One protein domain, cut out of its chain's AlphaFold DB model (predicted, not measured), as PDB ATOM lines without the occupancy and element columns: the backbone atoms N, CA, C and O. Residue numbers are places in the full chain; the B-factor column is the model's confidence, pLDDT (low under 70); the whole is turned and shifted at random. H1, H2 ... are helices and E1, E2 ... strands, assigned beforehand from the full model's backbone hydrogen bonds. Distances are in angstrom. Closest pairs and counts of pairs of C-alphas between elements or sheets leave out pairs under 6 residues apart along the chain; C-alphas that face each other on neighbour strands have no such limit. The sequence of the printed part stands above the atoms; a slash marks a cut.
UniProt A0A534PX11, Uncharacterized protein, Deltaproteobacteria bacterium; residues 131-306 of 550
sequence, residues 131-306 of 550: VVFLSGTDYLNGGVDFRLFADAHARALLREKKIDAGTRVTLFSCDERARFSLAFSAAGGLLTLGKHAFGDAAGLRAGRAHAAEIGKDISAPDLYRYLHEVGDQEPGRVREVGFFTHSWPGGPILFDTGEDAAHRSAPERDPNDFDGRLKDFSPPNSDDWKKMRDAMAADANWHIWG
ATOM      1  N   VAL A 131     -10.276  10.142  21.282       98.88
ATOM      2  CA  VAL A 131     -10.019  11.020  22.428       98.88
ATOM      3  C   VAL A 131      -8.511  11.128  22.647       98.88
ATOM      4  O   VAL A 131      -7.793  10.126  22.564       98.88
ATOM      5  N   VAL A 132      -8.027  12.345  22.896       98.88
ATOM      6  CA  VAL A 132      -6.598  12.661  23.008       98.88
ATOM      7  C   VAL A 132      -6.317  13.240  24.385       98.88
ATOM      8  O   VAL A 132      -6.773  14.331  24.719       98.88
ATOM      9  N   PHE A 133      -5.550  12.525  25.196       98.81
ATOM     10  CA  PHE A 133      -5.237  12.927  26.561       98.81
ATOM     11  C   PHE A 133      -3.749  13.177  26.749       98.81
ATOM     12  O   PHE A 133      -2.913  12.524  26.130       98.81
ATOM     13  N   LEU A 134      -3.425  14.101  27.646       98.69
ATOM     14  CA  LEU A 134      -2.078  14.356  28.126       98.69
ATOM     15  C   LEU A 134      -2.098  14.346  29.648       98.69
ATOM     16  O   LEU A 134      -2.832  15.117  30.264       98.69
ATOM     17  N   SER A 135      -1.297  13.479  30.256       97.44
ATOM     18  CA  SER A 135      -1.068  13.471  31.698       97.44
ATOM     19  C   SER A 135       0.260  14.145  32.028       97.44
ATOM     20  O   SER A 135       1.304  13.695  31.545       97.44
ATOM     21  N   GLY A 136       0.200  15.197  32.849       94.62
ATOM     22  CA  GLY A 136       1.379  15.865  33.401       94.62
ATOM     23  C   GLY A 136       2.079  15.012  34.458       94.62
ATOM     24  O   GLY A 136       1.739  13.844  34.656       94.62
ATOM     25  N   THR A 137       3.036  15.607  35.163       89.69
ATOM     26  CA  THR A 137       3.705  14.986  36.311       89.69
ATOM     27  C   THR A 137       3.546  15.849  37.560       89.69
ATOM     28  O   THR A 137       3.406  17.069  37.487       89.69
ATOM     29  N   ASP A 138       3.503  15.209  38.727       87.56
ATOM     30  CA  ASP A 138       3.450  15.883  40.024       87.56
ATOM     31  C   ASP A 138       4.571  15.359  40.912       87.56
ATOM     32  O   ASP A 138       4.647  14.166  41.217       87.56
ATOM     33  N   TYR A 139       5.443  16.262  41.343       79.44
ATOM     34  CA  TYR A 139       6.632  15.944  42.125       79.44
ATOM     35  C   TYR A 139       6.423  16.046  43.637       79.44
ATOM     36  O   TYR A 139       7.291  15.612  44.398       79.44
ATOM     37  N   LEU A 140       5.311  16.616  44.104       68.62
ATOM     38  CA  LEU A 140       5.147  17.006  45.504       68.62
ATOM     39  C   LEU A 140       4.342  15.992  46.317       68.62
ATOM     40  O   LEU A 140       3.451  15.324  45.812       68.62
ATOM     41  N   ASN A 141       4.616  15.910  47.625       69.56
ATOM     42  CA  ASN A 141       3.841  15.115  48.595       69.56
ATOM     43  C   ASN A 141       3.646  13.630  48.220       69.56
ATOM     44  O   ASN A 141       2.620  13.032  48.537       69.56
ATOM     45  N   GLY A 142       4.642  13.026  47.564       77.06
ATOM     46  CA  GLY A 142       4.566  11.651  47.051       77.06
ATOM     47  C   GLY A 142       4.043  11.544  45.616       77.06
ATOM     48  O   GLY A 142       4.111  10.462  45.040       77.06
ATOM     49  N   GLY A 143       3.618  12.667  45.035       84.38
ATOM     50  CA  GLY A 143       3.174  12.814  43.661       84.38
ATOM     51  C   GLY A 143       1.803  12.225  43.383       84.38
ATOM     52  O   GLY A 143       1.239  11.449  44.156       84.38
ATOM     53  N   VAL A 144       1.282  12.592  42.222       89.56
ATOM     54  CA  VAL A 144       0.039  12.079  41.664       89.56
ATOM     55  C   VAL A 144       0.350  11.527  40.282       89.56
ATOM     56  O   VAL A 144       0.849  12.239  39.419       89.56
ATOM     57  N   ASP A 145       0.039  10.250  40.074       91.94
ATOM     58  CA  ASP A 145       0.055   9.651  38.743       91.94
ATOM     59  C   ASP A 145      -1.193  10.120  37.986       91.94
ATOM     60  O   ASP A 145      -2.294   9.580  38.156       91.94
ATOM     61  N   PHE A 146      -1.039  11.164  37.172       95.31
ATOM     62  CA  PHE A 146      -2.158  11.728  36.426       95.31
ATOM     63  C   PHE A 146      -2.656  10.822  35.295       95.31
ATOM     64  O   PHE A 146      -3.828  10.918  34.906       95.31
ATOM     65  N   ARG A 147      -1.824   9.891  34.806       95.56
ATOM     66  CA  ARG A 147      -2.227   8.919  33.781       95.56
ATOM     67  C   ARG A 147      -3.373   8.048  34.282       95.56
ATOM     68  O   ARG A 147      -4.283   7.733  33.516       95.56
ATOM     69  N   LEU A 148      -3.384   7.722  35.575       95.69
ATOM     70  CA  LEU A 148      -4.458   6.955  36.203       95.69
ATOM     71  C   LEU A 148      -5.846   7.572  35.963       95.69
ATOM     72  O   LEU A 148      -6.809   6.836  35.718       95.69
ATOM     73  N   PHE A 149      -5.950   8.903  36.019       97.44
ATOM     74  CA  PHE A 149      -7.200   9.627  35.784       97.44
ATOM     75  C   PHE A 149      -7.548   9.691  34.299       97.44
ATOM     76  O   PHE A 149      -8.706   9.473  33.954       97.44
ATOM     77  N   ALA A 150      -6.563   9.888  33.418       98.19
ATOM     78  CA  ALA A 150      -6.771   9.856  31.970       98.19
ATOM     79  C   ALA A 150      -7.310   8.489  31.497       98.19
ATOM     80  O   ALA A 150      -8.334   8.408  30.811       98.19
ATOM     81  N   ASP A 151      -6.688   7.395  31.952       98.12
ATOM     82  CA  ASP A 151      -7.122   6.023  31.657       98.12
ATOM     83  C   ASP A 151      -8.514   5.725  32.241       98.12
ATOM     84  O   ASP A 151      -9.315   4.972  31.676       98.12
ATOM     85  N   ALA A 152      -8.815   6.256  33.427       98.19
ATOM     86  CA  ALA A 152     -10.126   6.120  34.047       98.19
ATOM     87  C   ALA A 152     -11.206   6.917  33.306       98.19
ATOM     88  O   ALA A 152     -12.302   6.385  33.113       98.19
ATOM     89  N   HIS A 153     -10.892   8.122  32.833       98.19
ATOM     90  CA  HIS A 153     -11.822   8.969  32.098       98.19
ATOM     91  C   HIS A 153     -12.201   8.371  30.741       98.19
ATOM     92  O   HIS A 153     -13.388   8.248  30.449       98.19
ATOM     93  N   ALA A 154     -11.240   7.842  29.970       98.50
ATOM     94  CA  ALA A 154     -11.546   7.099  28.736       98.50
ATOM     95  C   ALA A 154     -12.582   5.982  28.975       98.50
ATOM     96  O   ALA A 154     -13.542   5.806  28.225       98.50
ATOM     97  N   ARG A 155     -12.410   5.226  30.068       98.56
ATOM     98  CA  ARG A 155     -13.326   4.140  30.451       98.56
ATOM     99  C   ARG A 155     -14.674   4.658  30.945       98.56
ATOM    100  O   ARG A 155     -15.687   3.996  30.718       98.56
ATOM    101  N   ALA A 156     -14.697   5.809  31.614       97.88
ATOM    102  CA  ALA A 156     -15.928   6.476  32.014       97.88
ATOM    103  C   ALA A 156     -16.737   6.909  30.785       97.88
ATOM    104  O   ALA A 156     -17.911   6.555  30.694       97.88
ATOM    105  N   LEU A 157     -16.102   7.547  29.796       98.00
ATOM    106  CA  LEU A 157     -16.744   7.933  28.535       98.00
ATOM    107  C   LEU A 157     -17.367   6.726  27.816       98.00
ATOM    108  O   LEU A 157     -18.514   6.803  27.366       98.00
ATOM    109  N   LEU A 158     -16.652   5.594  27.751       98.00
ATOM    110  CA  LEU A 158     -17.184   4.356  27.167       98.00
ATOM    111  C   LEU A 158     -18.387   3.832  27.966       98.00
ATOM    112  O   LEU A 158     -19.405   3.444  27.391       98.00
ATOM    113  N   ARG A 159     -18.294   3.827  29.302       96.69
ATOM    114  CA  ARG A 159     -19.371   3.363  30.191       96.69
ATOM    115  C   ARG A 159     -20.626   4.227  30.074       96.69
ATOM    116  O   ARG A 159     -21.733   3.691  30.059       96.69
ATOM    117  N   GLU A 160     -20.450   5.539  29.966       96.31
ATOM    118  CA  GLU A 160     -21.522   6.512  29.746       96.31
ATOM    119  C   GLU A 160     -22.048   6.505  28.303       96.31
ATOM    120  O   GLU A 160     -23.018   7.201  28.009       96.31
ATOM    121  N   LYS A 161     -21.447   5.701  27.410       96.62
ATOM    122  CA  LYS A 161     -21.768   5.627  25.975       96.62
ATOM    123  C   LYS A 161     -21.607   6.970  25.253       96.62
ATOM    124  O   LYS A 161     -22.287   7.217  24.259       96.62
ATOM    125  N   LYS A 162     -20.717   7.831  25.755       96.56
ATOM    126  CA  LYS A 162     -20.289   9.066  25.077       96.56
ATOM    127  C   LYS A 162     -19.327   8.764  23.924       96.56
ATOM    128  O   LYS A 162     -19.254   9.529  22.973       96.56
ATOM    129  N   ILE A 163     -18.632   7.632  24.006       97.88
ATOM    130  CA  ILE A 163     -17.804   7.055  22.944       97.88
ATOM    131  C   ILE A 163     -18.146   5.571  22.770       97.88
ATOM    132  O   ILE A 163     -18.852   4.986  23.600       97.88
ATOM    133  N   ASP A 164     -17.648   4.954  21.701       97.75
ATOM    134  CA  ASP A 164     -17.882   3.543  21.391       97.75
ATOM    135  C   ASP A 164     -16.615   2.680  21.511       97.75
ATOM    136  O   ASP A 164     -15.510   3.155  21.771       97.75
ATOM    137  N   ALA A 165     -16.787   1.369  21.332       97.31
ATOM    138  CA  ALA A 165     -15.715   0.389  21.466       97.31
ATOM    139  C   ALA A 165     -14.598   0.527  20.411       97.31
ATOM    140  O   ALA A 165     -13.514  -0.018  20.620       97.31
ATOM    141  N   GLY A 166     -14.861   1.204  19.288       97.69
ATOM    142  CA  GLY A 166     -13.886   1.471  18.232       97.69
ATOM    143  C   GLY A 166     -13.233   2.849  18.325       97.69
ATOM    144  O   GLY A 166     -12.361   3.149  17.513       97.69
ATOM    145  N   THR A 167     -13.607   3.677  19.300       98.50
ATOM    146  CA  THR A 167     -12.962   4.974  19.530       98.50
ATOM    147  C   THR A 167     -11.495   4.773  19.916       98.50
ATOM    148  O   THR A 167     -11.179   3.991  20.819       98.50
ATOM    149  N   ARG A 168     -10.589   5.476  19.224       97.81
ATOM    150  CA  ARG A 168      -9.152   5.468  19.522       97.81
ATOM    151  C   ARG A 168      -8.896   6.275  20.793       97.81
ATOM    152  O   ARG A 168      -9.525   7.309  21.010       97.81
ATOM    153  N   VAL A 169      -7.959   5.821  21.615       98.69
ATOM    154  CA  VAL A 169      -7.480   6.595  22.764       98.69
ATOM    155  C   VAL A 169      -5.998   6.872  22.547       98.69
ATOM    156  O   VAL A 169      -5.189   5.944  22.573       98.69
ATOM    157  N   THR A 170      -5.644   8.137  22.336       98.75
ATOM    158  CA  THR A 170      -4.247   8.578  22.268       98.75
ATOM    159  C   THR A 170      -3.879   9.248  23.583       98.75
ATOM    160  O   THR A 170      -4.527  10.205  23.989       98.75
ATOM    161  N   LEU A 171      -2.850   8.743  24.266       98.75
ATOM    162  CA  LEU A 171      -2.432   9.248  25.576       98.75
ATOM    163  C   LEU A 171      -0.956   9.631  25.568       98.75
ATOM    164  O   LEU A 171      -0.093   8.776  25.388       98.75
ATOM    165  N   PHE A 172      -0.665  10.900  25.815       98.62
ATOM    166  CA  PHE A 172       0.667  11.424  26.087       98.62
ATOM    167  C   PHE A 172       0.932  11.348  27.593       98.62
ATOM    168  O   PHE A 172       0.175  11.910  28.378       98.62
ATOM    169  N   SER A 173       1.983  10.641  28.005       97.06
ATOM    170  CA  SER A 173       2.369  10.520  29.413       97.06
ATOM    171  C   SER A 173       3.744  11.125  29.641       97.06
ATOM    172  O   SER A 173       4.742  10.585  29.153       97.06
ATOM    173  N   CYS A 174       3.790  12.227  30.395       95.38
ATOM    174  CA  CYS A 174       5.032  12.880  30.804       95.38
ATOM    175  C   CYS A 174       5.921  11.928  31.622       95.38
ATOM    176  O   CYS A 174       7.103  11.787  31.315       95.38
ATOM    177  N   ASP A 175       5.341  11.186  32.573       92.69
ATOM    178  CA  ASP A 175       6.069  10.230  33.425       92.69
ATOM    179  C   ASP A 175       6.664   9.041  32.651       92.69
ATOM    180  O   ASP A 175       7.608   8.403  33.111       92.69
ATOM    181  N   GLU A 176       6.137   8.735  31.462       93.94
ATOM    182  CA  GLU A 176       6.635   7.641  30.620       93.94
ATOM    183  C   GLU A 176       7.337   8.106  29.344       93.94
ATOM    184  O   GLU A 176       7.722   7.252  28.534       93.94
ATOM    185  N   ARG A 177       7.489   9.428  29.154       95.44
ATOM    186  CA  ARG A 177       8.040  10.061  27.939       95.44
ATOM    187  C   ARG A 177       7.525   9.413  26.660       95.44
ATOM    188  O   ARG A 177       8.286   9.078  25.748       95.44
ATOM    189  N   ALA A 178       6.223   9.155  26.606       96.69
ATOM    190  CA  ALA A 178       5.647   8.416  25.499       96.69
ATOM    191  C   ALA A 178       4.223   8.832  25.158       96.69
ATOM    192  O   ALA A 178       3.415   9.156  26.028       96.69
ATOM    193  N   ARG A 179       3.917   8.724  23.866       97.75
ATOM    194  CA  ARG A 179       2.556   8.706  23.338       97.75
ATOM    195  C   ARG A 179       2.136   7.257  23.129       97.75
ATOM    196  O   ARG A 179       2.817   6.490  22.445       97.75
ATOM    197  N   PHE A 180       0.998   6.885  23.688       98.00
ATOM    198  CA  PHE A 180       0.394   5.570  23.562       98.00
ATOM    199  C   PHE A 180      -0.810   5.629  22.634       98.00
ATOM    200  O   PHE A 180      -1.656   6.505  22.779       98.00
ATOM    201  N   SER A 181      -0.910   4.652  21.740       97.81
ATOM    202  CA  SER A 181      -2.133   4.367  20.991       97.81
ATOM    203  C   SER A 181      -2.827   3.193  21.662       97.81
ATOM    204  O   SER A 181      -2.270   2.091  21.727       97.81
ATOM    205  N   LEU A 182      -4.014   3.435  22.202       98.25
ATOM    206  CA  LEU A 182      -4.760   2.495  23.027       98.25
ATOM    207  C   LEU A 182      -6.115   2.165  22.383       98.25
ATOM    208  O   LEU A 182      -6.705   2.977  21.669       98.25
ATOM    209  N   ALA A 183      -6.627   0.973  22.682       97.62
ATOM    210  CA  ALA A 183      -7.986   0.558  22.344       97.62
ATOM    211  C   ALA A 183      -8.662  -0.135  23.524       97.62
ATOM    212  O   ALA A 183      -8.003  -0.642  24.435       97.62
ATOM    213  N   PHE A 184      -9.989  -0.202  23.492       98.25
ATOM    214  CA  PHE A 184     -10.745  -0.903  24.518       98.25
ATOM    215  C   PHE A 184     -10.667  -2.419  24.338       98.25
ATOM    216  O   PHE A 184     -10.764  -2.933  23.226       98.25
ATOM    217  N   SER A 185     -10.529  -3.158  25.436       97.06
ATOM    218  CA  SER A 185     -10.743  -4.602  25.484       97.06
ATOM    219  C   SER A 185     -12.231  -4.926  25.568       97.06
ATOM    220  O   SER A 185     -13.039  -4.082  25.958       97.06
ATOM    221  N   ALA A 186     -12.608  -6.176  25.294       92.12
ATOM    222  CA  ALA A 186     -13.995  -6.629  25.457       92.12
ATOM    223  C   ALA A 186     -14.558  -6.418  26.884       92.12
ATOM    224  O   ALA A 186     -15.768  -6.303  27.059       92.12
ATOM    225  N   ALA A 187     -13.690  -6.342  27.900       93.06
ATOM    226  CA  ALA A 187     -14.069  -6.055  29.285       93.06
ATOM    227  C   ALA A 187     -14.130  -4.545  29.612       93.06
ATOM    228  O   ALA A 187     -14.365  -4.177  30.762       93.06
ATOM    229  N   GLY A 188     -13.880  -3.667  28.634       94.44
ATOM    230  CA  GLY A 188     -13.837  -2.213  28.812       94.44
ATOM    231  C   GLY A 188     -12.548  -1.687  29.457       94.44
ATOM    232  O   GLY A 188     -12.521  -0.553  29.926       94.44
ATOM    233  N   GLY A 189     -11.486  -2.498  29.527       96.62
ATOM    234  CA  GLY A 189     -10.141  -2.037  29.909       96.62
ATOM    235  C   GLY A 189      -9.399  -1.419  28.721       96.62
ATOM    236  O   GLY A 189      -9.841  -1.582  27.592       96.62
ATOM    237  N   LEU A 190      -8.269  -0.751  28.952       97.75
ATOM    238  CA  LEU A 190      -7.421  -0.225  27.876       97.75
ATOM    239  C   LEU A 190      -6.288  -1.203  27.550       97.75
ATOM    240  O   LEU A 190      -5.679  -1.780  28.451       97.75
ATOM    241  N   LEU A 191      -6.025  -1.390  26.261       97.00
ATOM    242  CA  LEU A 191      -4.941  -2.202  25.715       97.00
ATOM    243  C   LEU A 191      -4.012  -1.315  24.896       97.00
ATOM    244  O   LEU A 191      -4.474  -0.577  24.029       97.00
ATOM    245  N   THR A 192      -2.707  -1.430  25.128       96.06
ATOM    246  CA  THR A 192      -1.698  -0.723  24.334       96.06
ATOM    247  C   THR A 192      -1.496  -1.402  22.987       96.06
ATOM    248  O   THR A 192      -1.094  -2.564  22.926       96.06
ATOM    249  N   LEU A 193      -1.742  -0.660  21.909       95.06
ATOM    250  CA  LEU A 193      -1.545  -1.099  20.526       95.06
ATOM    251  C   LEU A 193      -0.253  -0.547  19.919       95.06
ATOM    252  O   LEU A 193       0.381  -1.219  19.109       95.06
ATOM    253  N   GLY A 194       0.144   0.656  20.334       93.62
ATOM    254  CA  GLY A 194       1.360   1.328  19.888       93.62
ATOM    255  C   GLY A 194       1.957   2.200  20.986       93.62
ATOM    256  O   GLY A 194       1.248   2.661  21.884       93.62
ATOM    257  N   LYS A 195       3.273   2.410  20.915       94.31
ATOM    258  CA  LYS A 195       4.019   3.321  21.785       94.31
ATOM    259  C   LYS A 195       5.038   4.073  20.934       94.31
ATOM    260  O   LYS A 195       5.926   3.443  20.368       94.31
ATOM    261  N   HIS A 196       4.920   5.391  20.898       94.75
ATOM    262  CA  HIS A 196       5.961   6.294  20.422       94.75
ATOM    263  C   HIS A 196       6.713   6.827  21.641       94.75
ATOM    264  O   HIS A 196       6.094   7.406  22.534       94.75
ATOM    265  N   ALA A 197       8.020   6.584  21.717       95.31
ATOM    266  CA  ALA A 197       8.857   7.062  22.811       95.31
ATOM    267  C   ALA A 197       9.593   8.335  22.382       95.31
ATOM    268  O   ALA A 197      10.278   8.326  21.364       95.31
ATOM    269  N   PHE A 198       9.481   9.388  23.188       94.44
ATOM    270  CA  PHE A 198      10.208  10.644  22.994       94.44
ATOM    271  C   PHE A 198      11.620  10.568  23.590       94.44
ATOM    272  O   PHE A 198      12.561  11.161  23.073       94.44
ATOM    273  N   GLY A 199      11.805   9.778  24.649       93.25
ATOM    274  CA  GLY A 199      13.098   9.588  25.294       93.25
ATOM    275  C   GLY A 199      13.105   8.416  26.269       93.25
ATOM    276  O   GLY A 199      12.116   7.697  26.416       93.25
ATOM    277  N   ASP A 200      14.240   8.218  26.942       92.56
ATOM    278  CA  ASP A 200      14.343   7.238  28.025       92.56
ATOM    279  C   ASP A 200      13.575   7.731  29.258       92.56
ATOM    280  O   ASP A 200      13.830   8.831  29.750       92.56
ATOM    281  N   ALA A 201      12.646   6.912  29.746       90.94
ATOM    282  CA  ALA A 201      11.821   7.193  30.918       90.94
ATOM    283  C   ALA A 201      12.426   6.652  32.227       90.94
ATOM    284  O   ALA A 201      11.805   6.743  33.289       90.94
ATOM    285  N   ALA A 202      13.617   6.043  32.182       88.25
ATOM    286  CA  ALA A 202      14.251   5.465  33.357       88.25
ATOM    287  C   ALA A 202      14.406   6.494  34.492       88.25
ATOM    288  O   ALA A 202      15.140   7.472  34.399       88.25
ATOM    289  N   GLY A 203      13.733   6.227  35.614       81.81
ATOM    290  CA  GLY A 203      13.822   7.042  36.824       81.81
ATOM    291  C   GLY A 203      12.786   8.158  36.939       81.81
ATOM    292  O   GLY A 203      12.707   8.729  38.034       81.81
ATOM    293  N   LEU A 204      11.989   8.401  35.894       84.81
ATOM    294  CA  LEU A 204      10.813   9.267  35.942       84.81
ATOM    295  C   LEU A 204       9.675   8.577  36.684       84.81
ATOM    296  O   LEU A 204       9.427   7.385  36.497       84.81
ATOM    297  N   ARG A 205       9.039   9.320  37.584       82.12
ATOM    298  CA  ARG A 205       7.827   8.917  38.296       82.12
ATOM    299  C   ARG A 205       7.275  10.098  39.082       82.12
ATOM    300  O   ARG A 205       8.056  10.898  39.606       82.12
ATOM    301  N   ALA A 206       5.963  10.087  39.285       84.31
ATOM    302  CA  ALA A 206       5.302  10.912  40.283       84.31
ATOM    303  C   ALA A 206       6.064  10.906  41.627       84.31
ATOM    304  O   ALA A 206       6.578   9.881  42.093       84.31
ATOM    305  N   GLY A 207       6.168  12.086  42.232       84.81
ATOM    306  CA  GLY A 207       6.813  12.316  43.521       84.81
ATOM    307  C   GLY A 207       8.328  12.492  43.443       84.81
ATOM    308  O   GLY A 207       8.985  12.577  44.481       84.81
ATOM    309  N   ARG A 208       8.912  12.518  42.239       84.38
ATOM    310  CA  ARG A 208      10.347  12.734  42.044       84.38
ATOM    311  C   ARG A 208      10.594  13.846  41.035       84.38
ATOM    312  O   ARG A 208      10.325  13.664  39.857       84.38
ATOM    313  N   ALA A 209      11.182  14.941  41.513       82.56
ATOM    314  CA  ALA A 209      11.573  16.063  40.671       82.56
ATOM    315  C   ALA A 209      12.455  15.618  39.496       82.56
ATOM    316  O   ALA A 209      13.362  14.790  39.652       82.56
ATOM    317  N   HIS A 210      12.183  16.210  38.338       85.12
ATOM    318  CA  HIS A 210      12.870  15.967  37.081       85.12
ATOM    319  C   HIS A 210      13.021  17.294  36.336       85.12
ATOM    320  O   HIS A 210      12.097  18.099  36.316       85.12
ATOM    321  N   ALA A 211      14.190  17.527  35.745       87.38
ATOM    322  CA  ALA A 211      14.413  18.700  34.911       87.38
ATOM    323  C   ALA A 211      14.031  18.350  33.472       87.38
ATOM    324  O   ALA A 211      14.669  17.481  32.876       87.38
ATOM    325  N   ALA A 212      13.008  19.011  32.932       89.75
ATOM    326  CA  ALA A 212      12.537  18.752  31.577       89.75
ATOM    327  C   ALA A 212      13.659  18.940  30.533       89.75
ATOM    328  O   ALA A 212      14.456  19.877  30.600       89.75
ATOM    329  N   GLU A 213      13.721  18.032  29.562       92.75
ATOM    330  CA  GLU A 213      14.743  17.962  28.521       92.75
ATOM    331  C   GLU A 213      14.115  18.136  27.133       92.75
ATOM    332  O   GLU A 213      13.260  17.350  26.707       92.75
ATOM    333  N   ILE A 214      14.593  19.134  26.385       92.69
ATOM    334  CA  ILE A 214      14.117  19.419  25.023       92.69
ATOM    335  C   ILE A 214      14.325  18.202  24.121       92.69
ATOM    336  O   ILE A 214      15.397  17.594  24.092       92.69
ATOM    337  N   GLY A 215      13.279  17.858  23.368       90.06
ATOM    338  CA  GLY A 215      13.284  16.744  22.422       90.06
ATOM    339  C   GLY A 215      13.206  15.358  23.066       90.06
ATOM    340  O   GLY A 215      13.239  14.373  22.335       90.06
ATOM    341  N   LYS A 216      13.108  15.268  24.400       93.62
ATOM    342  CA  LYS A 216      12.926  14.000  25.129       93.62
ATOM    343  C   LYS A 216      11.664  13.982  25.979       93.62
ATOM    344  O   LYS A 216      11.024  12.937  26.085       93.62
ATOM    345  N   ASP A 217      11.348  15.106  26.614       95.25
ATOM    346  CA  ASP A 217      10.120  15.291  27.379       95.25
ATOM    347  C   ASP A 217       8.989  15.821  26.502       95.25
ATOM    348  O   ASP A 217       9.216  16.492  25.497       95.25
ATOM    349  N   ILE A 218       7.762  15.496  26.901       96.31
ATOM    350  CA  ILE A 218       6.546  15.903  26.198       96.31
ATOM    351  C   ILE A 218       6.158  17.307  26.645       96.31
ATOM    352  O   ILE A 218       5.935  17.551  27.823       96.31
ATOM    353  N   SER A 219       5.995  18.217  25.702       96.31
ATOM    354  CA  SER A 219       5.489  19.567  25.932       96.31
ATOM    355  C   SER A 219       4.026  19.692  25.489       96.31
ATOM    356  O   SER A 219       3.537  18.907  24.671       96.31
ATOM    357  N   ALA A 220       3.307  20.703  25.982       97.56
ATOM    358  CA  ALA A 220       1.966  21.016  25.481       97.56
ATOM    359  C   ALA A 220       1.938  21.234  23.942       97.56
ATOM    360  O   ALA A 220       1.048  20.679  23.290       97.56
ATOM    361  N   PRO A 221       2.933  21.914  23.327       97.25
ATOM    362  CA  PRO A 221       3.091  21.963  21.872       97.25
ATOM    363  C   PRO A 221       3.161  20.617  21.151       97.25
ATOM    364  O   PRO A 221       2.692  20.538  20.019       97.25
ATOM    365  N   ASP A 222       3.707  19.554  21.751       97.88
ATOM    366  CA  ASP A 222       3.744  18.240  21.089       97.88
ATOM    367  C   ASP A 222       2.333  17.678  20.885       97.88
ATOM    368  O   ASP A 222       2.037  17.110  19.831       97.88
ATOM    369  N   LEU A 223       1.425  17.913  21.841       98.44
ATOM    370  CA  LEU A 223       0.009  17.595  21.667       98.44
ATOM    371  C   LEU A 223      -0.638  18.491  20.603       98.44
ATOM    372  O   LEU A 223      -1.399  17.986  19.781       98.44
ATOM    373  N   TYR A 224      -0.341  19.794  20.568       98.50
ATOM    374  CA  TYR A 224      -0.922  20.684  19.551       98.50
ATOM    375  C   TYR A 224      -0.461  20.320  18.135       98.50
ATOM    376  O   TYR A 224      -1.278  20.311  17.215       98.50
ATOM    377  N   ARG A 225       0.821  19.971  17.957       98.00
ATOM    378  CA  ARG A 225       1.366  19.492  16.677       98.00
ATOM    379  C   ARG A 225       0.731  18.167  16.269       98.00
ATOM    380  O   ARG A 225       0.327  18.025  15.122       98.00
ATOM    381  N   TYR A 226       0.535  17.248  17.213       98.25
ATOM    382  CA  TYR A 226      -0.223  16.032  16.937       98.25
ATOM    383  C   TYR A 226      -1.648  16.339  16.462       98.25
ATOM    384  O   TYR A 226      -2.080  15.828  15.435       98.25
ATOM    385  N   LEU A 227      -2.374  17.218  17.156       98.75
ATOM    386  CA  LEU A 227      -3.717  17.610  16.732       98.75
ATOM    387  C   LEU A 227      -3.713  18.334  15.381       98.75
ATOM    388  O   LEU A 227      -4.642  18.157  14.603       98.75
ATOM    389  N   HIS A 228      -2.685  19.126  15.069       98.50
ATOM    390  CA  HIS A 228      -2.513  19.700  13.736       98.50
ATOM    391  C   HIS A 228      -2.430  18.606  12.670       98.50
ATOM    392  O   HIS A 228      -3.153  18.686  11.682       98.50
ATOM    393  N   GLU A 229      -1.589  17.590  12.871       97.69
ATOM    394  CA  GLU A 229      -1.453  16.465  11.937       97.69
ATOM    395  C   GLU A 229      -2.783  15.725  11.760       97.69
ATOM    396  O   GLU A 229      -3.176  15.425  10.634       97.69
ATOM    397  N   VAL A 230      -3.525  15.501  12.851       97.44
ATOM    398  CA  VAL A 230      -4.871  14.915  12.775       97.44
ATOM    399  C   VAL A 230      -5.818  15.802  11.972       97.44
ATOM    400  O   VAL A 230      -6.558  15.292  11.141       97.44
ATOM    401  N   GLY A 231      -5.793  17.119  12.170       98.06
ATOM    402  CA  GLY A 231      -6.654  18.042  11.431       98.06
ATOM    403  C   GLY A 231      -6.310  18.163   9.950       98.06
ATOM    404  O   GLY A 231      -7.177  18.514   9.152       98.06
ATOM    405  N   ASP A 232      -5.069  17.861   9.574       97.50
ATOM    406  CA  ASP A 232      -4.639  17.801   8.178       97.50
ATOM    407  C   ASP A 232      -5.046  16.480   7.503       97.50
ATOM    408  O   ASP A 232      -5.489  16.481   6.357       97.50
ATOM    409  N   GLN A 233      -4.944  15.358   8.224       94.44
ATOM    410  CA  GLN A 233      -5.111  14.012   7.660       94.44
ATOM    411  C   GLN A 233      -6.518  13.422   7.838       94.44
ATOM    412  O   GLN A 233      -7.036  12.776   6.933       94.44
ATOM    413  N   GLU A 234      -7.133  13.618   9.003       94.62
ATOM    414  CA  GLU A 234      -8.426  13.043   9.399       94.62
ATOM    415  C   GLU A 234      -9.269  14.097  10.160       94.62
ATOM    416  O   GLU A 234      -9.516  13.956  11.367       94.62
ATOM    417  N   PRO A 235      -9.697  15.184   9.486       97.38
ATOM    418  CA  PRO A 235     -10.435  16.271  10.122       97.38
ATOM    419  C   PRO A 235     -11.749  15.791  10.755       97.38
ATOM    420  O   PRO A 235     -12.434  14.907  10.244       97.38
ATOM    421  N   GLY A 236     -12.129  16.406  11.875       97.75
ATOM    422  CA  GLY A 236     -13.369  16.101  12.591       97.75
ATOM    423  C   GLY A 236     -13.359  14.804  13.410       97.75
ATOM    424  O   GLY A 236     -14.417  14.387  13.886       97.75
ATOM    425  N   ARG A 237     -12.202  14.150  13.580       97.56
ATOM    426  CA  ARG A 237     -12.084  12.871  14.303       97.56
ATOM    427  C   ARG A 237     -12.110  13.013  15.828       97.56
ATOM    428  O   ARG A 237     -12.620  12.125  16.519       97.56
ATOM    429  N   VAL A 238     -11.529  14.080  16.371       98.69
ATOM    430  CA  VAL A 238     -11.266  14.212  17.813       98.69
ATOM    431  C   VAL A 238     -12.526  14.661  18.545       98.69
ATOM    432  O   VAL A 238     -13.028  15.755  18.317       98.69
ATOM    433  N   ARG A 239     -13.034  13.816  19.443       98.56
ATOM    434  CA  ARG A 239     -14.233  14.057  20.266       98.56
ATOM    435  C   ARG A 239     -13.908  14.727  21.596       98.56
ATOM    436  O   ARG A 239     -14.745  15.425  22.157       98.56
ATOM    437  N   GLU A 240     -12.709  14.506  22.122       98.69
ATOM    438  CA  GLU A 240     -12.281  15.136  23.366       98.69
ATOM    439  C   GLU A 240     -10.765  15.305  23.414       98.69
ATOM    440  O   GLU A 240     -10.023  14.388  23.054       98.69
ATOM    441  N   VAL A 241     -10.327  16.462  23.911       98.88
ATOM    442  CA  VAL A 241      -8.949  16.711  24.341       98.88
ATOM    443  C   VAL A 241      -8.930  16.947  25.846       98.88
ATOM    444  O   VAL A 241      -9.695  17.765  26.347       98.88
ATOM    445  N   GLY A 242      -8.044  16.264  26.569       98.38
ATOM    446  CA  GLY A 242      -7.974  16.335  28.031       98.38
ATOM    447  C   GLY A 242      -6.551  16.494  28.559       98.38
ATOM    448  O   GLY A 242      -5.710  15.632  28.326       98.38
ATOM    449  N   PHE A 243      -6.293  17.550  29.326       98.62
ATOM    450  CA  PHE A 243      -5.076  17.717  30.122       98.62
ATOM    451  C   PHE A 243      -5.363  17.272  31.550       98.62
ATOM    452  O   PHE A 243      -6.188  17.889  32.211       98.62
ATOM    453  N   PHE A 244      -4.699  16.222  32.023       97.75
ATOM    454  CA  PHE A 244      -4.804  15.716  33.389       97.75
ATOM    455  C   PHE A 244      -3.583  16.168  34.165       97.75
ATOM    456  O   PHE A 244      -2.509  15.583  34.014       97.75
ATOM    457  N   THR A 245      -3.731  17.245  34.933       94.88
ATOM    458  CA  THR A 245      -2.618  17.814  35.690       94.88
ATOM    459  C   THR A 245      -3.066  18.868  36.719       94.88
ATOM    460  O   THR A 245      -4.246  19.188  36.839       94.88
ATOM    461  N   HIS A 246      -2.134  19.459  37.464       91.56
ATOM    462  CA  HIS A 246      -2.344  20.757  38.096       91.56
ATOM    463  C   HIS A 246      -2.468  21.860  37.045       91.56
ATOM    464  O   HIS A 246      -1.896  21.798  35.958       91.56
ATOM    465  N   SER A 247      -3.195  22.919  37.374       91.69
ATOM    466  CA  SER A 247      -3.273  24.085  36.507       91.69
ATOM    467  C   SER A 247      -3.329  25.370  37.310       91.69
ATOM    468  O   SER A 247      -3.577  25.403  38.518       91.69
ATOM    469  N   TRP A 248      -3.124  26.462  36.601       89.56
ATOM    470  CA  TRP A 248      -3.410  27.805  37.068       89.56
ATOM    471  C   TRP A 248      -4.096  28.558  35.927       89.56
ATOM    472  O   TRP A 248      -4.225  28.025  34.821       89.56
ATOM    473  N   PRO A 249      -4.561  29.798  36.137       90.50
ATOM    474  CA  PRO A 249      -5.206  30.540  35.060       90.50
ATOM    475  C   PRO A 249      -4.331  30.701  33.812       90.50
ATOM    476  O   PRO A 249      -4.875  30.803  32.721       90.50
ATOM    477  N   GLY A 250      -3.004  30.655  33.948       91.50
ATOM    478  CA  GLY A 250      -2.067  30.709  32.832       91.50
ATOM    479  C   GLY A 250      -1.939  29.436  31.991       91.50
ATOM    480  O   GLY A 250      -1.438  29.521  30.873       91.50
ATOM    481  N   GLY A 251      -2.419  28.288  32.480       93.81
ATOM    482  CA  GLY A 251      -2.425  27.033  31.730       93.81
ATOM    483  C   GLY A 251      -2.233  25.771  32.575       93.81
ATOM    484  O   GLY A 251      -2.075  25.849  33.799       93.81
ATOM    485  N   PRO A 252      -2.282  24.594  31.924       95.69
ATOM    486  CA  PRO A 252      -1.913  23.319  32.531       95.69
ATOM    487  C   PRO A 252      -0.404  23.274  32.815       95.69
ATOM    488  O   PRO A 252       0.396  23.722  31.994       95.69
ATOM    489  N   ILE A 253      -0.027  22.717  33.964       93.31
ATOM    490  CA  ILE A 253       1.359  22.579  34.430       93.31
ATOM    491  C   ILE A 253       1.816  21.157  34.117       93.31
ATOM    492  O   ILE A 253       1.257  20.229  34.676       93.31
ATOM    493  N   LEU A 254       2.767  20.930  33.216       93.94
ATOM    494  CA  LEU A 254       3.203  19.571  32.876       93.94
ATOM    495  C   LEU A 254       4.405  19.151  33.704       93.94
ATOM    496  O   LEU A 254       4.362  18.090  34.314       93.94
ATOM    497  N   PHE A 255       5.436  19.996  33.726       90.38
ATOM    498  CA  PHE A 255       6.709  19.774  34.416       90.38
ATOM    499  C   PHE A 255       7.019  20.880  35.433       90.38
ATOM    500  O   PHE A 255       8.117  20.900  35.984       90.38
ATOM    501  N   ASP A 256       6.080  21.806  35.666       88.00
ATOM    502  CA  ASP A 256       6.320  23.024  36.457       88.00
ATOM    503  C   ASP A 256       7.493  23.834  35.892       88.00
ATOM    504  O   ASP A 256       8.384  24.318  36.591       88.00
ATOM    505  N   THR A 257       7.498  23.937  34.563       89.19
ATOM    506  CA  THR A 257       8.461  24.759  33.833       89.19
ATOM    507  C   THR A 257       7.880  26.152  33.682       89.19
ATOM    508  O   THR A 257       6.672  26.325  33.537       89.19
ATOM    509  N   GLY A 258       8.729  27.168  33.777       82.19
ATOM    510  CA  GLY A 258       8.330  28.563  33.666       82.19
ATOM    511  C   GLY A 258       9.094  29.244  32.550       82.19
ATOM    512  O   GLY A 258      10.246  28.905  32.293       82.19
ATOM    513  N   GLU A 259       8.471  30.242  31.936       84.75
ATOM    514  CA  GLU A 259       9.151  31.087  30.963       84.75
ATOM    515  C   GLU A 259      10.289  31.869  31.619       84.75
ATOM    516  O   GLU A 259      10.127  32.488  32.694       84.75
ATOM    517  N   ASP A 260      11.428  31.907  30.934       85.19
ATOM    518  CA  ASP A 260      12.504  32.815  31.278       85.19
ATOM    519  C   ASP A 260      12.056  34.287  31.155       85.19
ATOM    520  O   ASP A 260      11.009  34.638  30.596       85.19
ATOM    521  N   ALA A 261      12.846  35.196  31.723       79.56
ATOM    522  CA  ALA A 261      12.491  36.611  31.736       79.56
ATOM    523  C   ALA A 261      12.408  37.239  30.331       79.56
ATOM    524  O   ALA A 261      11.659  38.200  30.156       79.56
ATOM    525  N   ALA A 262      13.153  36.716  29.350       86.75
ATOM    526  CA  ALA A 262      13.175  37.245  27.990       86.75
ATOM    527  C   ALA A 262      11.892  36.890  27.227       86.75
ATOM    528  O   ALA A 262      11.406  37.703  26.440       86.75
ATOM    529  N   HIS A 263      11.306  35.723  27.504       90.50
ATOM    530  CA  HIS A 263      10.137  35.226  26.784       90.50
ATOM    531  C   HIS A 263       8.799  35.646  27.403       90.50
ATOM    532  O   HIS A 263       7.812  35.741  26.680       90.50
ATOM    533  N   ARG A 264       8.734  36.002  28.695       85.56
ATOM    534  CA  ARG A 264       7.463  36.378  29.367       85.56
ATOM    535  C   ARG A 264       6.676  37.491  28.676       85.56
ATOM    536  O   ARG A 264       5.449  37.481  28.697       85.56
ATOM    537  N   SER A 265       7.370  38.482  28.121       84.62
ATOM    538  CA  SER A 265       6.754  39.581  27.361       84.62
ATOM    539  C   SER A 265       6.875  39.411  25.849       84.62
ATOM    540  O   SER A 265       6.316  40.219  25.110       84.62
ATOM    541  N   ALA A 266       7.621  38.405  25.392       91.44
ATOM    542  CA  ALA A 266       7.767  38.110  23.980       91.44
ATOM    543  C   ALA A 266       6.528  37.351  23.471       91.44
ATOM    544  O   ALA A 266       5.957  36.530  24.208       91.44
ATOM    545  N   PRO A 267       6.086  37.611  22.229       93.94
ATOM    546  CA  PRO A 267       5.004  36.844  21.626       93.94
ATOM    547  C   PRO A 267       5.414  35.388  21.356       93.94
ATOM    548  O   PRO A 267       4.561  34.502  21.401       93.94
ATOM    549  N   GLU A 268       6.697  35.117  21.117       95.06
ATOM    550  CA  GLU A 268       7.239  33.773  20.920       95.06
ATOM    551  C   GLU A 268       7.258  32.979  22.225       95.06
ATOM    552  O   GLU A 268       7.539  33.505  23.305       95.06
ATOM    553  N   ARG A 269       6.977  31.683  22.132       94.19
ATOM    554  CA  ARG A 269       7.091  30.746  23.248       94.19
ATOM    555  C   ARG A 269       8.559  30.516  23.637       94.19
ATOM    556  O   ARG A 269       9.419  30.418  22.769       94.19
ATOM    557  N   ASP A 270       8.823  30.379  24.937       94.81
ATOM    558  CA  ASP A 270      10.115  29.890  25.428       94.81
ATOM    559  C   ASP A 270      10.292  28.412  25.029       94.81
ATOM    560  O   ASP A 270       9.462  27.580  25.408       94.81
ATOM    561  N   PRO A 271      11.345  28.045  24.279       93.06
ATOM    562  CA  PRO A 271      11.583  26.654  23.896       93.06
ATOM    563  C   PRO A 271      11.874  25.722  25.085       93.06
ATOM    564  O   PRO A 271      11.787  24.506  24.922       93.06
ATOM    565  N   ASN A 272      12.217  26.261  26.261       93.75
ATOM    566  CA  ASN A 272      12.434  25.497  27.494       93.75
ATOM    567  C   ASN A 272      11.176  25.391  28.368       93.75
ATOM    568  O   ASN A 272      11.224  24.756  29.421       93.75
ATOM    569  N   ASP A 273      10.068  26.011  27.960       94.50
ATOM    570  CA  ASP A 273       8.796  25.910  28.662       94.50
ATOM    571  C   ASP A 273       7.944  24.796  28.048       94.50
ATOM    572  O   ASP A 273       7.551  24.836  26.876       94.50
ATOM    573  N   PHE A 274       7.641  23.785  28.853       96.12
ATOM    574  CA  PHE A 274       6.885  22.597  28.467       96.12
ATOM    575  C   PHE A 274       5.396  22.738  28.800       96.12
ATOM    576  O   PHE A 274       4.576  22.001  28.252       96.12
ATOM    577  N   ASP A 275       5.024  23.708  29.634       95.56
ATOM    578  CA  ASP A 275       3.678  23.862  30.179       95.56
ATOM    579  C   ASP A 275       2.766  24.673  29.245       95.56
ATOM    580  O   ASP A 275       3.221  25.476  28.433       95.56
ATOM    581  N   GLY A 276       1.446  24.519  29.332       96.06
ATOM    582  CA  GLY A 276       0.552  25.307  28.473       96.06
ATOM    583  C   GLY A 276       0.572  26.800  28.835       96.06
ATOM    584  O   GLY A 276       0.688  27.160  30.014       96.06
ATOM    585  N   ARG A 277       0.449  27.673  27.825       95.69
ATOM    586  CA  ARG A 277       0.455  29.142  27.971       95.69
ATOM    587  C   ARG A 277      -0.640  29.813  27.155       95.69
ATOM    588  O   ARG A 277      -1.058  29.314  26.116       95.69
ATOM    589  N   LEU A 278      -1.083  30.994  27.596       94.44
ATOM    590  CA  LEU A 278      -2.090  31.789  26.872       94.44
ATOM    591  C   LEU A 278      -1.666  32.068  25.425       94.44
ATOM    592  O   LEU A 278      -2.497  31.991  24.524       94.44
ATOM    593  N   LYS A 279      -0.384  32.378  25.208       94.88
ATOM    594  CA  LYS A 279       0.153  32.735  23.888       94.88
ATOM    595  C   LYS A 279       0.272  31.566  22.910       94.88
ATOM    596  O   LYS A 279       0.572  31.803  21.743       94.88
ATOM    597  N   ASP A 280      -0.011  30.336  23.342       97.06
ATOM    598  CA  ASP A 280      -0.043  29.164  22.458       97.06
ATOM    599  C   ASP A 280      -1.117  29.304  21.369       97.06
ATOM    600  O   ASP A 280      -1.016  28.757  20.278       97.06
ATOM    601  N   PHE A 281      -2.168  30.068  21.645       96.75
ATOM    602  CA  PHE A 281      -3.299  30.234  20.735       96.75
ATOM    603  C   PHE A 281      -3.249  31.543  19.939       96.75
ATOM    604  O   PHE A 281      -4.249  31.940  19.343       96.75
ATOM    605  N   SER A 282      -2.101  32.220  19.932       94.75
ATOM    606  CA  SER A 282      -1.872  33.453  19.177       94.75
ATOM    607  C   SER A 282      -0.609  33.352  18.318       94.75
ATOM    608  O   SER A 282       0.344  32.682  18.731       94.75
ATOM    609  N   PRO A 283      -0.549  34.043  17.164       95.75
ATOM    610  CA  PRO A 283       0.676  34.131  16.381       95.75
ATOM    611  C   PRO A 283       1.834  34.740  17.195       95.75
ATOM    612  O   PRO A 283       1.590  35.625  18.022       95.75
ATOM    613  N   PRO A 284       3.083  34.298  16.962       96.81
ATOM    614  CA  PRO A 284       3.486  33.343  15.923       96.81
ATOM    615  C   PRO A 284       3.257  31.867  16.297       96.81
ATOM    616  O   PRO A 284       3.255  31.016  15.418       96.81
ATOM    617  N   ASN A 285       3.015  31.543  17.570       97.06
ATOM    618  CA  ASN A 285       2.984  30.147  18.032       97.06
ATOM    619  C   ASN A 285       1.856  29.337  17.374       97.06
ATOM    620  O   ASN A 285       2.063  28.206  16.950       97.06
ATOM    621  N   SER A 286       0.668  29.932  17.219       96.12
ATOM    622  CA  SER A 286      -0.475  29.241  16.608       96.12
ATOM    623  C   SER A 286      -0.264  28.832  15.147       96.12
ATOM    624  O   SER A 286      -1.004  27.983  14.646       96.12
ATOM    625  N   ASP A 287       0.713  29.424  14.455       96.12
ATOM    626  CA  ASP A 287       0.981  29.126  13.046       96.12
ATOM    627  C   ASP A 287       1.508  27.693  12.862       96.12
ATOM    628  O   ASP A 287       1.165  27.036  11.872       96.12
ATOM    629  N   ASP A 288       2.222  27.169  13.864       96.12
ATOM    630  CA  ASP A 288       2.741  25.797  13.894       96.12
ATOM    631  C   ASP A 288       1.625  24.746  14.031       96.12
ATOM    632  O   ASP A 288       1.783  23.602  13.610       96.12
ATOM    633  N   TRP A 289       0.457  25.119  14.569       97.25
ATOM    634  CA  TRP A 289      -0.686  24.218  14.769       97.25
ATOM    635  C   TRP A 289      -2.011  24.764  14.223       97.25
ATOM    636  O   TRP A 289      -3.088  24.464  14.735       97.25
ATOM    637  N   LYS A 290      -1.963  25.491  13.100       96.94
ATOM    638  CA  LYS A 290      -3.152  26.084  12.448       96.94
ATOM    639  C   LYS A 290      -4.280  25.098  12.098       96.94
ATOM    640  O   LYS A 290      -5.426  25.513  11.962       96.94
ATOM    641  N   LYS A 291      -3.963  23.805  11.937       98.19
ATOM    642  CA  LYS A 291      -4.917  22.725  11.635       98.19
ATOM    643  C   LYS A 291      -5.509  22.050  12.869       98.19
ATOM    644  O   LYS A 291      -6.431  21.259  12.734       98.19
ATOM    645  N   MET A 292      -5.068  22.406  14.076       98.00
ATOM    646  CA  MET A 292      -5.561  21.805  15.320       98.00
ATOM    647  C   MET A 292      -7.086  21.901  15.467       98.00
ATOM    648  O   MET A 292      -7.717  20.962  15.940       98.00
ATOM    649  N   ARG A 293      -7.696  23.013  15.040       97.56
ATOM    650  CA  ARG A 293      -9.157  23.164  15.073       97.56
ATOM    651  C   ARG A 293      -9.862  22.214  14.102       97.56
ATOM    652  O   ARG A 293     -10.916  21.692  14.447       97.56
ATOM    653  N   ASP A 294      -9.275  21.968  12.933       98.38
ATOM    654  CA  ASP A 294      -9.847  21.089  11.904       98.38
ATOM    655  C   ASP A 294      -9.913  19.628  12.395       98.38
ATOM    656  O   ASP A 294     -10.769  18.870  11.950       98.38
ATOM    657  N   ALA A 295      -9.082  19.235  13.370       98.50
ATOM    658  CA  ALA A 295      -9.128  17.908  13.994       98.50
ATOM    659  C   ALA A 295     -10.387  17.663  14.840       98.50
ATOM    660  O   ALA A 295     -10.761  16.511  15.065       98.50
ATOM    661  N   MET A 296     -11.023  18.727  15.334       98.62
ATOM    662  CA  MET A 296     -12.110  18.650  16.308       98.62
ATOM    663  C   MET A 296     -13.426  18.262  15.635       98.62
ATOM    664  O   MET A 296     -13.874  18.906  14.686       98.62
ATOM    665  N   ALA A 297     -14.080  17.226  16.156       98.06
ATOM    666  CA  ALA A 297     -15.450  16.884  15.804       98.06
ATOM    667  C   ALA A 297     -16.417  18.036  16.138       98.06
ATOM    668  O   ALA A 297     -16.152  18.874  16.999       98.06
ATOM    669  N   ALA A 298     -17.589  18.052  15.501       96.56
ATOM    670  CA  ALA A 298     -18.591  19.099  15.727       96.56
ATOM    671  C   ALA A 298     -19.106  19.165  17.182       96.56
ATOM    672  O   ALA A 298     -19.551  20.218  17.632       96.56
ATOM    673  N   ASP A 299     -19.057  18.045  17.904       96.38
ATOM    674  CA  ASP A 299     -19.423  17.909  19.316       96.38
ATOM    675  C   ASP A 299     -18.201  17.761  20.237       96.38
ATOM    676  O   ASP A 299     -18.336  17.319  21.380       96.38
ATOM    677  N   ALA A 300     -17.011  18.119  19.743       98.31
ATOM    678  CA  ALA A 300     -15.785  18.007  20.508       98.31
ATOM    679  C   ALA A 300     -15.781  18.919  21.734       98.31
ATOM    680  O   ALA A 300     -16.412  19.978  21.756       98.31
ATOM    681  N   ASN A 301     -15.000  18.538  22.738       98.06
ATOM    682  CA  ASN A 301     -14.708  19.401  23.869       98.06
ATOM    683  C   ASN A 301     -13.221  19.371  24.240       98.06
ATOM    684  O   ASN A 301     -12.500  18.421  23.934       98.06
ATOM    685  N   TRP A 302     -12.770  20.442  24.884       98.69
ATOM    686  CA  TRP A 302     -11.432  20.566  25.449       98.69
ATOM    687  C   TRP A 302     -11.535  20.698  26.959       98.69
ATOM    688  O   TRP A 302     -12.332  21.496  27.450       98.69
ATOM    689  N   HIS A 303     -10.708  19.986  27.708       98.38
ATOM    690  CA  HIS A 303     -10.790  19.987  29.160       98.38
ATOM    691  C   HIS A 303      -9.402  20.057  29.796       98.38
ATOM    692  O   HIS A 303      -8.505  19.290  29.457       98.38
ATOM    693  N   ILE A 304      -9.230  20.964  30.755       97.62
ATOM    694  CA  ILE A 304      -8.175  20.858  31.765       97.62
ATOM    695  C   ILE A 304      -8.768  20.264  33.039       97.62
ATOM    696  O   ILE A 304      -9.439  20.949  33.816       97.62
ATOM    697  N   TRP A 305      -8.500  18.981  33.229       96.06
ATOM    698  CA  TRP A 305      -8.777  18.229  34.440       96.06
ATOM    699  C   TRP A 305      -7.720  18.587  35.471       96.06
ATOM    700  O   TRP A 305      -6.530  18.369  35.240       96.06
ATOM    701  N   GLY A 306      -8.139  19.161  36.594       88.94
ATOM    702  CA  GLY A 306      -7.177  19.678  37.553       88.94
ATOM    703  C   GLY A 306      -7.733  20.700  38.508       88.94
ATOM    704  O   GLY A 306      -8.848  21.200  38.362       88.94
TER     705      GLY A 306
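What this domain is: This is residues 131 to 306 of the 550 residues of an uncharacterized protein of Deltaproteobacteria bacterium (UniProt A0A534PX11). A twisted six-stranded sheet makes the core, with helix H1 packed on one face, where the sheet curls round it, and helix H2 on the other. The short helix H4 packs on residues 224 to 228 of H2, with the short helix H3 near H4 and both off the sheet, and the long links gather beyond the end of the sheet where E1, E2 and E5 finish. The printed part has 176 residues with four named helices and six named strands, in the order E1 H1 E2 E3 E4 H2 E5 H3 H4 E6; the sheet runs E4 E3 E2 E1 E5 E6 and is mixed. The class is mixed, helices and strands, with under half of the residues, 79 of 176, in named elements. The whole is compact, with a radius of gyration of the C-alphas of 15.9 A, and spans 51 by 37 by 27 A.

How they stand to each other: Begin with inner strand E1, residues 131 to 135, whose centre is the nearest to the mean of the C-alphas, at 4.7 A. E5, residues 238 to 244, is its parallel neighbour; look for N 134 and O 242, 2.8 A apart. On the other side of E1 is E2, residues 168 to 173, also parallel, with N 133 and O 170 at 2.8 A. E3, residues 178 to 184, is antiparallel to E2, with N 180 and O 171 at 2.8 A. E4, residues 190 to 197, is an edge strand antiparallel to E3, with N 191 and O 183 at 2.8 A, and it bends by 68 degrees at residue 193. E2, E3 and E4 form a meander, each strand the antiparallel neighbour of the one before; E2 and E3 are a hairpin, and so are E3 and E4. The other edge strand is E6, residues 296 to 305, parallel to E5 with N 303 and O 241 at 2.8 A; it bends by 108 degrees at residue 299. H1, residues 147 to 159, is on the sheet; its closest C-alphas to E1 are those of Arg 147 and Ser 135, 5.1 A apart. E1, H1 and E2 form a strand-helix-strand unit, two parallel neighbour strands with a helix between, and its crossover is right-handed. H2, residues 220 to 233, is on the opposite face at a height over the sheet of 8.9 A, giving three layers, a sheet with helices on both faces. H2 runs along the strands, at 12 degrees to E1 on the local plane. H1 and H2 are apart. H4, residues 285 to 289, touches H2 with H2's residues 224 to 228 alone; the closest C-alphas are those of His 228 and Trp 289, 5.0 A apart. H3, residues 278 to 281, is close to H4 but not clearly touching, with the C-alphas of Asp 280 and Ser 286 closest at 5.9 A. H3 and H4 are not on the sheet, and with E5 and E6 they form a second strand-helix-strand unit, also right-handed. Every O i to N i+4 pair is within hydrogen-bond range in H1 and H2; H4 has 0 of 1, with 2 of 2 O i to N i+3 pairs within range, and H3 is too short for an O i to N i+4 pair.

Where its parts are: Find C-alpha 131 at (-10.019, 11.020, 22.428), where E1 begins. H1 runs 18.4 A from C-alpha 147 to C-alpha 159. Find C-alpha 220 at (1.966, 21.016, 25.481); from there H2, the longest helix, runs 20.4 A to C-alpha 233. E3 measures 18.9 A, E4 18.5 A and E5 16.9 A. E6 ends at C-alpha 305, at (-8.777, 18.229, 34.440), 18.4 A from C-alpha 296.

The domain as a whole: The two C-alphas farthest apart are those of Ala 186 and Ala 262, 51.7 A. The printed part has no cut. The links E1 to H1, E4 to H2 and E5 to H3 are long, the last with 33 residues, 245 to 277; within it residues 247 to 248 pair antiparallel with 251 to 252. The mean pLDDT of the printed part is 94.2, and residues 140 to 141 are under 70.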